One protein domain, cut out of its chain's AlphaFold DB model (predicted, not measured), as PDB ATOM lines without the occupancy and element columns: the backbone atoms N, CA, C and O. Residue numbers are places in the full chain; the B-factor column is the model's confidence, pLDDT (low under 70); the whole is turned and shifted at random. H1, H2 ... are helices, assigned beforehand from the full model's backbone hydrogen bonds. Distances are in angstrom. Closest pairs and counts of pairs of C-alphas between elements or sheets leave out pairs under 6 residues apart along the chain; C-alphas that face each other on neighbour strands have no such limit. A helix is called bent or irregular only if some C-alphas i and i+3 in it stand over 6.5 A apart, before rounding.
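This is residues 136 to 229 of the 291 residues of an uncharacterized protein of Streptomyces sp. WAC00288 (UniProt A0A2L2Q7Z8). A helical hairpin of H2 and H3a, side by side and running opposite ways, makes the body, and the long helix H3 runs on from it past a bend into an arm, H3b, whose residues 204 to 229 stick out free. The long link between H2 and H3 makes a loop of 23 residues at one end of the hairpin, and the short helix H1 lies at its other end, at a steep angle to H3a. The printed part has 94 residues with three named helices, H1, H2 and H3 in that order, and no named strand; the class is all helix. The whole is extended, with a radius of gyration of the C-alphas of 21.8 A, and is a rod in outline, spanning 79 by 28 by 17 A, its long axis running from the loop between H2 and H3, at Asp 169, to the end of H3b at Trp 229.

H1 is residues 137 to 144, 8 residues, beginning with C-alpha 137 at (113.707, 80.678, 130.120). H2 is residues 147 to 160 and measures 20.1 A from first to last C-alpha. Its first C-alpha, that of Asp 147, is at (119.108, 97.529, 126.948). H3 is residues 184 to 229, by its hydrogen bonds assigned as one helix, but bent: C-alphas 198 and 201 are 7.0 A apart. Its arm H3a is residues 184 to 198, 21.3 A long, and its arm H3b is residues 201 to 229, 41.6 A long, ending with C-alpha 229 at (77.076, 107.464, 146.063). Residues 199 and 200 belong to neither arm.

H1 is close to H3a but not clearly touching it; their closest C-alphas, those of Gly 142 and Thr 196, are 7.3 A apart. They run the same way at a steep tilt of 61 degrees. H1 and H2 are apart, though a tight link of 2 residues joins them. H2 and H3a form a helical hairpin and touch, with the C-alphas of Ala 150 and Ala 193 closest at 4.8 A. They run opposite ways at a shallow tilt of 22 degrees. H3a and H3b stand at a steep tilt of 44 degrees. H3b is apart from H1 and from H2. Every O i to N i+4 pair is within hydrogen-bond range in H1, H2, H3a and H3b.

The two C-alphas farthest apart are those of Asp 169 and Trp 229, at 79.2 A. Without residues 204 to 229, which stand free, the body has 68 residues and spans 44 by 21 by 14 A. The printed part has no cut. The link from H2 to H3, residues 161 to 183, is long. The mean pLDDT of the printed part is 82.3; it is under 70 at residues 137 to 144, 171 and 173 to 180.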
ATOM      1  N   ALA A 136     109.453  80.769 127.803       70.44
ATOM      2  CA  ALA A 136     110.753  80.123 127.673       70.44
ATOM      3  C   ALA A 136     111.763  80.833 128.588       70.44
ATOM      4  O   ALA A 136     111.701  82.054 128.735       70.44
ATOM      5  N   VAL A 137     112.712  80.104 129.186       58.75
ATOM      6  CA  VAL A 137     113.707  80.678 130.120       58.75
ATOM      7  C   VAL A 137     114.379  81.927 129.526       58.75
ATOM      8  O   VAL A 137     114.559  82.928 130.212       58.75
ATOM      9  N   MET A 138     114.625  81.932 128.213       53.38
ATOM     10  CA  MET A 138     115.170  83.082 127.481       53.38
ATOM     11  C   MET A 138     114.249  84.315 127.446       53.38
ATOM     12  O   MET A 138     114.739  85.438 127.395       53.38
ATOM     13  N   GLN A 139     112.928  84.141 127.498       55.31
ATOM     14  CA  GLN A 139     111.944  85.228 127.584       55.31
ATOM     15  C   GLN A 139     111.821  85.782 129.009       55.31
ATOM     16  O   GLN A 139     111.607  86.982 129.174       55.31
ATOM     17  N   ILE A 140     112.006  84.935 130.028       61.31
ATOM     18  CA  ILE A 140     112.065  85.353 131.436       61.31
ATOM     19  C   ILE A 140     113.335  86.182 131.665       61.31
ATOM     20  O   ILE A 140     113.269  87.309 132.148       61.31
ATOM     21  N   VAL A 141     114.487  85.673 131.223       55.97
ATOM     22  CA  VAL A 141     115.786  86.344 131.390       55.97
ATOM     23  C   VAL A 141     115.918  87.572 130.480       55.97
ATOM     24  O   VAL A 141     116.400  88.613 130.920       55.97
ATOM     25  N   GLY A 142     115.398  87.525 129.248       54.31
ATOM     26  CA  GLY A 142     115.293  88.699 128.368       54.31
ATOM     27  C   GLY A 142     114.297  89.759 128.869       54.31
ATOM     28  O   GLY A 142     114.244  90.879 128.352       54.31
ATOM     29  N   GLY A 143     113.480  89.421 129.870       60.34
ATOM     30  CA  GLY A 143     112.671  90.345 130.662       60.34
ATOM     31  C   GLY A 143     113.498  91.154 131.663       60.34
ATOM     32  O   GLY A 143     113.272  92.353 131.797       60.34
ATOM     33  N   LEU A 144     114.461  90.496 132.320       65.06
ATOM     34  CA  LEU A 144     115.262  91.058 133.413       65.06
ATOM     35  C   LEU A 144     116.371  92.008 132.952       65.06
ATOM     36  O   LEU A 144     116.738  92.914 133.694       65.06
ATOM     37  N   VAL A 145     116.925  91.797 131.758       75.38
ATOM     38  CA  VAL A 145     118.048  92.602 131.266       75.38
ATOM     39  C   VAL A 145     117.514  93.729 130.385       75.38
ATOM     40  O   VAL A 145     117.010  93.494 129.285       75.38
ATOM     41  N   ASP A 146     117.609  94.965 130.871       81.56
ATOM     42  CA  ASP A 146     117.329  96.154 130.069       81.56
ATOM     43  C   ASP A 146     118.436  96.390 129.024       81.56
ATOM     44  O   ASP A 146     119.547  95.865 129.116       81.56
ATOM     45  N   ASP A 147     118.140  97.202 128.005       85.00
ATOM     46  CA  ASP A 147     119.108  97.529 126.948       85.00
ATOM     47  C   ASP A 147     120.429  98.076 127.517       85.00
ATOM     48  O   ASP A 147     121.517  97.729 127.055       85.00
ATOM     49  N   LYS A 148     120.346  98.883 128.580       87.69
ATOM     50  CA  LYS A 148     121.516  99.472 129.234       87.69
ATOM     51  C   LYS A 148     122.373  98.412 129.923       87.69
ATOM     52  O   LYS A 148     123.595  98.447 129.779       87.69
ATOM     53  N   THR A 149     121.766  97.472 130.646       88.62
ATOM     54  CA  THR A 149     122.491  96.372 131.297       88.62
ATOM     55  C   THR A 149     123.067  95.419 130.262       88.62
ATOM     56  O   THR A 149     124.229  95.046 130.391       88.62
ATOM     57  N   ALA A 150     122.341  95.099 129.185       87.94
ATOM     58  CA  ALA A 150     122.859  94.252 128.111       87.94
ATOM     59  C   ALA A 150     124.122  94.854 127.470       87.94
ATOM     60  O   ALA A 150     125.120  94.157 127.304       87.94
ATOM     61  N   ARG A 151     124.130  96.167 127.196       86.38
ATOM     62  CA  ARG A 151     125.312  96.870 126.659       86.38
ATOM     63  C   ARG A 151     126.484  96.881 127.644       86.38
ATOM     64  O   ARG A 151     127.612  96.625 127.233       86.38
ATOM     65  N   LYS A 152     126.222  97.113 128.937       89.00
ATOM     66  CA  LYS A 152     127.254  97.054 129.988       89.00
ATOM     67  C   LYS A 152     127.876  95.664 130.119       89.00
ATOM     68  O   LYS A 152     129.083  95.567 130.309       89.00
ATOM     69  N   LEU A 153     127.073  94.605 130.008       88.94
ATOM     70  CA  LEU A 153     127.563  93.225 130.048       88.94
ATOM     71  C   LEU A 153     128.472  92.921 128.853       88.94
ATOM     72  O   LEU A 153     129.540  92.340 129.041       88.94
ATOM     73  N   THR A 154     128.099  93.359 127.648       87.56
ATOM     74  CA  THR A 154     128.953  93.225 126.457       87.56
ATOM     75  C   THR A 154     130.272  93.979 126.625       87.56
ATOM     76  O   THR A 154     131.336  93.415 126.382       87.56
ATOM     77  N   GLU A 155     130.230  95.228 127.098       86.94
ATOM     78  CA  GLU A 155     131.436  96.035 127.319       86.94
ATOM     79  C   GLU A 155     132.357  95.423 128.388       86.94
ATOM     80  O   GLU A 155     133.570  95.338 128.189       86.94
ATOM     81  N   ALA A 156     131.789  94.954 129.502       88.12
ATOM     82  CA  ALA A 156     132.537  94.281 130.560       88.12
ATOM     83  C   ALA A 156     133.201  92.993 130.053       88.12
ATOM     84  O   ALA A 156     134.366  92.735 130.356       88.12
ATOM     85  N   HIS A 157     132.490  92.213 129.234       87.12
ATOM     86  CA  HIS A 157     133.034  91.002 128.636       87.12
ATOM     87  C   HIS A 157     134.197  91.302 127.683       87.12
ATOM     88  O   HIS A 157     135.234  90.651 127.783       87.12
ATOM     89  N   ILE A 158     134.061  92.288 126.788       83.69
ATOM     90  CA  ILE A 158     135.132  92.633 125.837       83.69
ATOM     91  C   ILE A 158     136.394  93.081 126.582       83.69
ATOM     92  O   ILE A 158     137.484  92.663 126.211       83.69
ATOM     93  N   LYS A 159     136.256  93.852 127.669       83.81
ATOM     94  CA  LYS A 159     137.394  94.289 128.499       83.81
ATOM     95  C   LYS A 159     138.078  93.146 129.259       83.81
ATOM     96  O   LYS A 159     139.283  93.213 129.475       83.81
ATOM     97  N   GLY A 160     137.325  92.133 129.695       83.94
ATOM     98  CA  GLY A 160     137.831  91.049 130.548       83.94
ATOM     99  C   GLY A 160     138.207  89.754 129.822       83.94
ATOM    100  O   GLY A 160     138.891  88.910 130.396       83.94
ATOM    101  N   CYS A 161     137.760  89.556 128.581       85.94
ATOM    102  CA  CYS A 161     137.985  88.316 127.845       85.94
ATOM    103  C   CYS A 161     139.254  88.404 126.992       85.94
ATOM    104  O   CYS A 161     139.305  89.166 126.031       85.94
ATOM    105  N   SER A 162     140.237  87.547 127.271       83.12
ATOM    106  CA  SER A 162     141.504  87.475 126.525       83.12
ATOM    107  C   SER A 162     141.345  87.208 125.023       83.12
ATOM    108  O   SER A 162     142.214  87.587 124.246       83.12
ATOM    109  N   VAL A 163     140.239  86.582 124.603       83.25
ATOM    110  CA  VAL A 163     139.936  86.270 123.193       83.25
ATOM    111  C   VAL A 163     139.268  87.446 122.467       83.25
ATOM    112  O   VAL A 163     139.406  87.586 121.253       83.25
ATOM    113  N   CYS A 164     138.508  88.269 123.193       80.25
ATOM    114  CA  CYS A 164     137.761  89.396 122.629       80.25
ATOM    115  C   CYS A 164     138.482  90.738 122.793       80.25
ATOM    116  O   CYS A 164     138.151  91.675 122.070       80.25
ATOM    117  N   VAL A 165     139.448  90.842 123.714       78.94
ATOM    118  CA  VAL A 165     140.297  92.027 123.845       78.94
ATOM    119  C   VAL A 165     141.143  92.149 122.577       78.94
ATOM    120  O   VAL A 165     141.883  91.239 122.211       78.94
ATOM    121  N   VAL A 166     141.014  93.277 121.886       71.81
ATOM    122  CA  VAL A 166     141.910  93.648 120.789       71.81
ATOM    123  C   VAL A 166     142.857  94.698 121.335       71.81
ATOM    124  O   VAL A 166     142.415  95.681 121.933       71.81
ATOM    125  N   LYS A 167     144.153  94.452 121.169       75.62
ATOM    126  CA  LYS A 167     145.199  95.416 121.485       75.62
ATOM    127  C   LYS A 167     145.729  96.012 120.186       75.62
ATOM    128  O   LYS A 167     145.746  95.306 119.180       75.62
ATOM    129  N   ASP A 168     146.090  97.286 120.206       74.19
ATOM    130  CA  ASP A 168     146.846  97.896 119.116       74.19
ATOM    131  C   ASP A 168     148.307  97.415 119.141       74.19
ATOM    132  O   ASP A 168     148.723  96.674 120.040       74.19
ATOM    133  N   ASP A 169     149.082  97.828 118.139       72.31
ATOM    134  CA  ASP A 169     150.500  97.475 117.998       72.31
ATOM    135  C   ASP A 169     151.364  98.020 119.157       72.31
ATOM    136  O   ASP A 169     152.469  97.538 119.400       72.31
ATOM    137  N   GLU A 170     150.834  98.980 119.921       78.12
ATOM    138  CA  GLU A 170     151.439  99.577 121.118       78.12
ATOM    139  C   GLU A 170     151.006  98.864 122.417       78.12
ATOM    140  O   GLU A 170     151.481  99.183 123.509       78.12
ATOM    141  N   GLY A 171     150.131  97.857 122.319       69.81
ATOM    142  CA  GLY A 171     149.651  97.052 123.440       69.81
ATOM    143  C   GLY A 171     148.479  97.655 124.226       69.81
ATOM    144  O   GLY A 171     148.055  97.054 125.223       69.81
ATOM    145  N   ASN A 172     147.916  98.784 123.793       75.00
ATOM    146  CA  ASN A 172     146.748  99.418 124.401       75.00
ATOM    147  C   ASN A 172     145.450  98.741 123.944       75.00
ATOM    148  O   ASN A 172     145.324  98.273 122.817       75.00
ATOM    149  N   ILE A 173     144.444  98.698 124.820       66.38
ATOM    150  CA  ILE A 173     143.142  98.094 124.501       66.38
ATOM    151  C   ILE A 173     142.377  99.010 123.535       66.38
ATOM    152  O   ILE A 173     141.943 100.101 123.916       66.38
ATOM    153  N   VAL A 174     142.155  98.537 122.306       67.31
ATOM    154  CA  VAL A 174     141.338  99.225 121.296       67.31
ATOM    155  C   VAL A 174     139.885  99.247 121.767       67.31
ATOM    156  O   VAL A 174     139.372  98.267 122.317       67.31
ATOM    157  N   ARG A 175     139.202 100.387 121.593       58.94
ATOM    158  CA  ARG A 175     137.828 100.579 122.079       58.94
ATOM    159  C   ARG A 175     136.898  99.471 121.573       58.94
ATOM    160  O   ARG A 175     136.749  99.244 120.380       58.94
ATOM    161  N   ALA A 176     136.189  98.862 122.521       56.81
ATOM    162  CA  ALA A 176     135.256  97.748 122.338       56.81
ATOM    163  C   ALA A 176     134.062  98.013 121.394       56.81
ATOM    164  O   ALA A 176     133.291  97.096 121.130       56.81
ATOM    165  N   ALA A 177     133.858  99.253 120.937       55.25
ATOM    166  CA  ALA A 177     132.679  99.643 120.165       55.25
ATOM    167  C   ALA A 177     132.679  99.096 118.724       55.25
ATOM    168  O   ALA A 177     131.598  98.912 118.169       55.25
ATOM    169  N   ASP A 178     133.859  98.783 118.175       53.19
ATOM    170  CA  ASP A 178     134.048  98.433 116.757       53.19
ATOM    171  C   ASP A 178     134.565  96.997 116.542       53.19
ATOM    172  O   ASP A 178     134.920  96.608 115.430       53.19
ATOM    173  N   VAL A 179     134.626  96.184 117.605       62.72
ATOM    174  CA  VAL A 179     135.166  94.819 117.555       62.72
ATOM    175  C   VAL A 179     134.041  93.798 117.693       62.72
ATOM    176  O   VAL A 179     133.448  93.642 118.764       62.72
ATOM    177  N   ASP A 180     133.795  93.039 116.624       66.00
ATOM    178  CA  ASP A 180     132.918  91.872 116.681       66.00
ATOM    179  C   ASP A 180     133.446  90.850 117.695       66.00
ATOM    180  O   ASP A 180     134.624  90.479 117.710       66.00
ATOM    181  N   SER A 181     132.554  90.370 118.562       71.44
ATOM    182  CA  SER A 181     132.913  89.407 119.600       71.44
ATOM    183  C   SER A 181     133.433  88.099 118.995       71.44
ATOM    184  O   SER A 181     132.713  87.385 118.292       71.44
ATOM    185  N   ARG A 182     134.684  87.749 119.309       78.88
ATOM    186  CA  ARG A 182     135.381  86.595 118.714       78.88
ATOM    187  C   ARG A 182     135.062  85.270 119.414       78.88
ATOM    188  O   ARG A 182     135.067  84.220 118.769       78.88
ATOM    189  N   CYS A 183     134.712  85.302 120.701       86.12
ATOM    190  CA  CYS A 183     134.329  84.112 121.465       86.12
ATOM    191  C   CYS A 183     132.804  83.860 121.452       86.12
ATOM    192  O   CYS A 183     132.001  84.742 121.135       86.12
ATOM    193  N   ALA A 184     132.394  82.634 121.796       87.50
ATOM    194  CA  ALA A 184     130.985  82.231 121.795       87.50
ATOM    195  C   ALA A 184     130.126  83.041 122.784       87.50
ATOM    196  O   ALA A 184     129.008  83.430 122.447       87.50
ATOM    197  N   ASP A 185     130.657  83.337 123.971       84.00
ATOM    198  CA  ASP A 185     129.932  84.077 125.006       84.00
ATOM    199  C   ASP A 185     129.745  85.550 124.636       84.00
ATOM    200  O   ASP A 185     128.642  86.083 124.758       84.00
ATOM    201  N   GLY A 186     130.771  86.189 124.069       86.62
ATOM    202  CA  GLY A 186     130.658  87.549 123.552       86.62
ATOM    203  C   GLY A 186     129.636  87.654 122.413       86.62
ATOM    204  O   GLY A 186     128.826  88.580 122.398       86.62
ATOM    205  N   ARG A 187     129.573  86.661 121.507       87.38
ATOM    206  CA  ARG A 187     128.523  86.610 120.468       87.38
ATOM    207  C   ARG A 187     127.121  86.547 121.074       87.38
ATOM    208  O   ARG A 187     126.229  87.252 120.602       87.38
ATOM    209  N   ARG A 188     126.920  85.752 122.132       87.19
ATOM    210  CA  ARG A 188     125.633  85.666 122.846       87.19
ATOM    211  C   ARG A 188     125.256  86.992 123.510       87.19
ATOM    212  O   ARG A 188     124.105  87.409 123.400       87.19
ATOM    213  N   LEU A 189     126.206  87.679 124.147       87.75
ATOM    214  CA  LEU A 189     125.974  88.990 124.771       87.75
ATOM    215  C   LEU A 189     125.644  90.074 123.737       87.75
ATOM    216  O   LEU A 189     124.701  90.843 123.923       87.75
ATOM    217  N   THR A 190     126.342  90.088 122.604       87.31
ATOM    218  CA  THR A 190     126.055  91.008 121.492       87.31
ATOM    219  C   THR A 190     124.677  90.743 120.879       87.31
ATOM    220  O   THR A 190     123.913  91.681 120.639       87.31
ATOM    221  N   GLN A 191     124.296  89.474 120.700       89.06
ATOM    222  CA  GLN A 191     122.947  89.098 120.260       89.06
ATOM    223  C   GLN A 191     121.871  89.521 121.265       89.06
ATOM    224  O   GLN A 191     120.822  90.024 120.852       89.06
ATOM    225  N   LEU A 192     122.130  89.366 122.568       87.44
ATOM    226  CA  LEU A 192     121.234  89.818 123.631       87.44
ATOM    227  C   LEU A 192     121.053  91.341 123.586       87.44
ATOM    228  O   LEU A 192     119.915  91.797 123.535       87.44
ATOM    229  N   ALA A 193     122.143  92.113 123.511       87.75
ATOM    230  CA  ALA A 193     122.097  93.573 123.416       87.75
ATOM    231  C   ALA A 193     121.349  94.053 122.160       87.75
ATOM    232  O   ALA A 193     120.513  94.956 122.222       87.75
ATOM    233  N   ALA A 194     121.577  93.412 121.010       88.69
ATOM    234  CA  ALA A 194     120.837  93.710 119.787       88.69
ATOM    235  C   ALA A 194     119.341  93.371 119.916       88.69
ATOM    236  O   ALA A 194     118.484  94.111 119.423       88.69
ATOM    237  N   HIS A 195     119.005  92.266 120.584       87.69
ATOM    238  CA  HIS A 195     117.624  91.868 120.834       87.69
ATOM    239  C   HIS A 195     116.908  92.849 121.776       87.69
ATOM    240  O   HIS A 195     115.829  93.337 121.431       87.69
ATOM    241  N   THR A 196     117.513  93.209 122.911       87.50
ATOM    242  CA  THR A 196     116.937  94.164 123.874       87.50
ATOM    243  C   THR A 196     116.767  95.554 123.270       87.50
ATOM    244  O   THR A 196     115.735  96.186 123.500       87.50
ATOM    245  N   LYS A 197     117.703  96.004 122.422       88.50
ATOM    246  CA  LYS A 197     117.595  97.276 121.691       88.50
ATOM    247  C   LYS A 197     116.383  97.303 120.756       88.50
ATOM    248  O   LYS A 197     115.676  98.307 120.701       88.50
ATOM    249  N   ARG A 198     116.122  96.198 120.043       88.69
ATOM    250  CA  ARG A 198     114.975  96.068 119.122       88.69
ATOM    251  C   ARG A 198     113.638  95.976 119.855       88.69
ATOM    252  O   ARG A 198     112.678  96.624 119.452       88.69
ATOM    253  N   VAL A 199     113.564  95.179 120.920       86.69
ATOM    254  CA  VAL A 199     112.299  94.901 121.628       86.69
ATOM    255  C   VAL A 199     111.963  95.979 122.669       86.69
ATOM    256  O   VAL A 199     110.793  96.177 123.004       86.69
ATOM    257  N   GLY A 200     112.960  96.723 123.154       86.06
ATOM    258  CA  GLY A 200     112.817  97.731 124.208       86.06
ATOM    259  C   GLY A 200     111.717  98.776 123.966       86.06
ATOM    260  O   GLY A 200     110.875  98.953 124.847       86.06
ATOM    261  N   PRO A 201     111.664  99.450 122.798       89.75
ATOM    262  CA  PRO A 201     110.622 100.437 122.507       89.75
ATOM    263  C   PRO A 201     109.205  99.850 122.531       89.75
ATOM    264  O   PRO A 201     108.314 100.435 123.142       89.75
ATOM    265  N   ALA A 202     109.006  98.671 121.932       88.88
ATOM    266  CA  ALA A 202     107.710  97.996 121.917       88.88
ATOM    267  C   ALA A 202     107.268  97.586 123.330       88.88
ATOM    268  O   ALA A 202     106.108  97.766 123.692       88.88
ATOM    269  N   ARG A 203     108.203  97.102 124.161       84.56
ATOM    270  CA  ARG A 203     107.928  96.769 125.565       84.56
ATOM    271  C   ARG A 203     107.510  98.004 126.369       84.56
ATOM    272  O   ARG A 203     106.525  97.920 127.095       84.56
ATOM    273  N   ARG A 204     108.215  99.134 126.213       85.88
ATOM    274  CA  ARG A 204     107.862 100.402 126.880       85.88
ATOM    275  C   ARG A 204     106.493 100.912 126.441       85.88
ATOM    276  O   ARG A 204     105.691 101.266 127.292       85.88
ATOM    277  N   LYS A 205     106.197 100.878 125.137       91.12
ATOM    278  CA  LYS A 205     104.878 101.257 124.614       91.12
ATOM    279  C   LYS A 205     103.765 100.386 125.204       91.12
ATOM    280  O   LYS A 205     102.819 100.918 125.761       91.12
ATOM    281  N   ALA A 206     103.929  99.064 125.172       89.12
ATOM    282  CA  ALA A 206     102.954  98.136 125.742       89.12
ATOM    283  C   ALA A 206     102.797  98.290 127.267       89.12
ATOM    284  O   ALA A 206     101.739  97.989 127.812       89.12
ATOM    285  N   GLN A 207     103.849  98.711 127.974       88.25
ATOM    286  CA  GLN A 207     103.764  99.036 129.395       88.25
ATOM    287  C   GLN A 207     102.948 100.312 129.627       88.25
ATOM    288  O   GLN A 207     101.991 100.252 130.392       88.25
ATOM    289  N   MET A 208     103.258 101.403 128.918       94.38
ATOM    290  CA  MET A 208     102.493 102.651 129.016       94.38
ATOM    291  C   MET A 208     101.021 102.434 128.658       94.38
ATOM    292  O   MET A 208     100.150 102.871 129.392       94.38
ATOM    293  N   GLU A 209     100.715 101.677 127.600       95.06
ATOM    294  CA  GLU A 209      99.328 101.363 127.220       95.06
ATOM    295  C   GLU A 209      98.572 100.610 128.326       95.06
ATOM    296  O   GLU A 209      97.386 100.862 128.548       95.06
ATOM    297  N   ARG A 210      99.246  99.697 129.042       91.94
ATOM    298  CA  ARG A 210      98.659  98.988 130.191       91.94
ATOM    299  C   ARG A 210      98.427  99.915 131.379       91.94
ATOM    300  O   ARG A 210      97.367  99.829 131.991       91.94
ATOM    301  N   GLU A 211      99.390 100.775 131.694       93.38
ATOM    302  CA  GLU A 211      99.284 101.767 132.771       93.38
ATOM    303  C   GLU A 211      98.158 102.769 132.463       93.38
ATOM    304  O   GLU A 211      97.230 102.911 133.252       93.38
ATOM    305  N   GLU A 212      98.123 103.333 131.252       96.19
ATOM    306  CA  GLU A 212      97.048 104.216 130.784       96.19
ATOM    307  C   GLU A 212      95.672 103.542 130.796       96.19
ATOM    308  O   GLU A 212      94.647 104.188 131.043       96.19
ATOM    309  N   TRP A 213      95.604 102.254 130.453       93.81
ATOM    310  CA  TRP A 213      94.367 101.485 130.539       93.81
ATOM    311  C   TRP A 213      93.926 101.297 131.993       93.81
ATOM    312  O   TRP A 213      92.754 101.526 132.298       93.81
ATOM    313  N   SER A 214      94.852 100.940 132.889       93.69
ATOM    314  CA  SER A 214      94.594 100.809 134.328       93.69
ATOM    315  C   SER A 214      94.080 102.123 134.912       93.69
ATOM    316  O   SER A 214      93.015 102.157 135.525       93.69
ATOM    317  N   ASP A 215      94.759 103.227 134.611       95.00
ATOM    318  CA  ASP A 215      94.391 104.566 135.055       95.00
ATOM    319  C   ASP A 215      93.005 104.982 134.560       95.00
ATOM    320  O   ASP A 215      92.197 105.537 135.312       95.00
ATOM    321  N   ARG A 216      92.697 104.718 133.282       95.56
ATOM    322  CA  ARG A 216      91.363 104.970 132.716       95.56
ATOM    323  C   ARG A 216      90.297 104.156 133.432       95.56
ATOM    324  O   ARG A 216      89.237 104.693 133.755       95.56
ATOM    325  N   TRP A 217      90.575 102.884 133.686       93.56
ATOM    326  CA  TRP A 217      89.638 101.987 134.342       93.56
ATOM    327  C   TRP A 217      89.370 102.400 135.792       93.56
ATOM    328  O   TRP A 217      88.216 102.488 136.210       93.56
ATOM    329  N   GLU A 218      90.413 102.746 136.544       94.06
ATOM    330  CA  GLU A 218      90.280 103.264 137.903       94.06
ATOM    331  C   GLU A 218      89.516 104.586 137.959       94.06
ATOM    332  O   GLU A 218      88.640 104.753 138.811       94.06
ATOM    333  N   ARG A 219      89.796 105.519 137.038       94.31
ATOM    334  CA  ARG A 219      89.018 106.761 136.918       94.31
ATOM    335  C   ARG A 219      87.543 106.461 136.664       94.31
ATOM    336  O   ARG A 219      86.694 107.009 137.362       94.31
ATOM    337  N   GLY A 220      87.238 105.555 135.734       96.19
ATOM    338  CA  GLY A 220      85.866 105.123 135.458       96.19
ATOM    339  C   GLY A 220      85.173 104.532 136.688       96.19
ATOM    340  O   GLY A 220      84.033 104.882 136.983       96.19
ATOM    341  N   ARG A 221      85.876 103.702 137.468       95.38
ATOM    342  CA  ARG A 221      85.353 103.152 138.729       95.38
ATOM    343  C   ARG A 221      85.090 104.220 139.782       95.38
ATOM    344  O   ARG A 221      84.059 104.150 140.442       95.38
ATOM    345  N   ARG A 222      85.991 105.195 139.939       95.00
ATOM    346  CA  ARG A 222      85.794 106.320 140.868       95.00
ATOM    347  C   ARG A 222      84.567 107.145 140.484       95.00
ATOM    348  O   ARG A 222      83.767 107.457 141.356       95.00
ATOM    349  N   LEU A 223      84.378 107.421 139.193       95.56
ATOM    350  CA  LEU A 223      83.201 108.138 138.695       95.56
ATOM    351  C   LEU A 223      81.908 107.348 138.923       95.56
ATOM    352  O   LEU A 223      80.944 107.901 139.440       95.56
ATOM    353  N   LEU A 224      81.889 106.050 138.607       95.12
ATOM    354  CA  LEU A 224      80.733 105.191 138.884       95.12
ATOM    355  C   LEU A 224      80.403 105.158 140.377       95.12
ATOM    356  O   LEU A 224      79.242 105.295 140.748       95.12
ATOM    357  N   HIS A 225      81.417 105.025 141.233       93.38
ATOM    358  CA  HIS A 225      81.238 105.078 142.680       93.38
ATOM    359  C   HIS A 225      80.659 106.423 143.129       93.38
ATOM    360  O   HIS A 225      79.739 106.433 143.934       93.38
ATOM    361  N   GLN A 226      81.145 107.548 142.598       94.12
ATOM    362  CA  GLN A 226      80.593 108.872 142.901       94.12
ATOM    363  C   GLN A 226      79.134 109.003 142.455       94.12
ATOM    364  O   GLN A 226      78.314 109.474 143.234       94.12
ATOM    365  N   VAL A 227      78.782 108.553 141.246       94.00
ATOM    366  CA  VAL A 227      77.396 108.593 140.748       94.00
ATOM    367  C   VAL A 227      76.473 107.750 141.626       94.00
ATOM    368  O   VAL A 227      75.421 108.229 142.044       94.00
ATOM    369  N   LEU A 228      76.875 106.516 141.943       93.12
ATOM    370  CA  LEU A 228      76.112 105.639 142.831       93.12
ATOM    371  C   LEU A 228      76.007 106.229 144.242       93.12
ATOM    372  O   LEU A 228      74.935 106.212 144.839       93.12
ATOM    373  N   TRP A 229      77.092 106.803 144.764       91.44
ATOM    374  CA  TRP A 229      77.076 107.464 146.063       91.44
ATOM    375  C   TRP A 229      76.130 108.659 146.064       91.44
ATOM    376  O   TRP A 229      75.329 108.774 146.976       91.44
TER     377      TRP A 229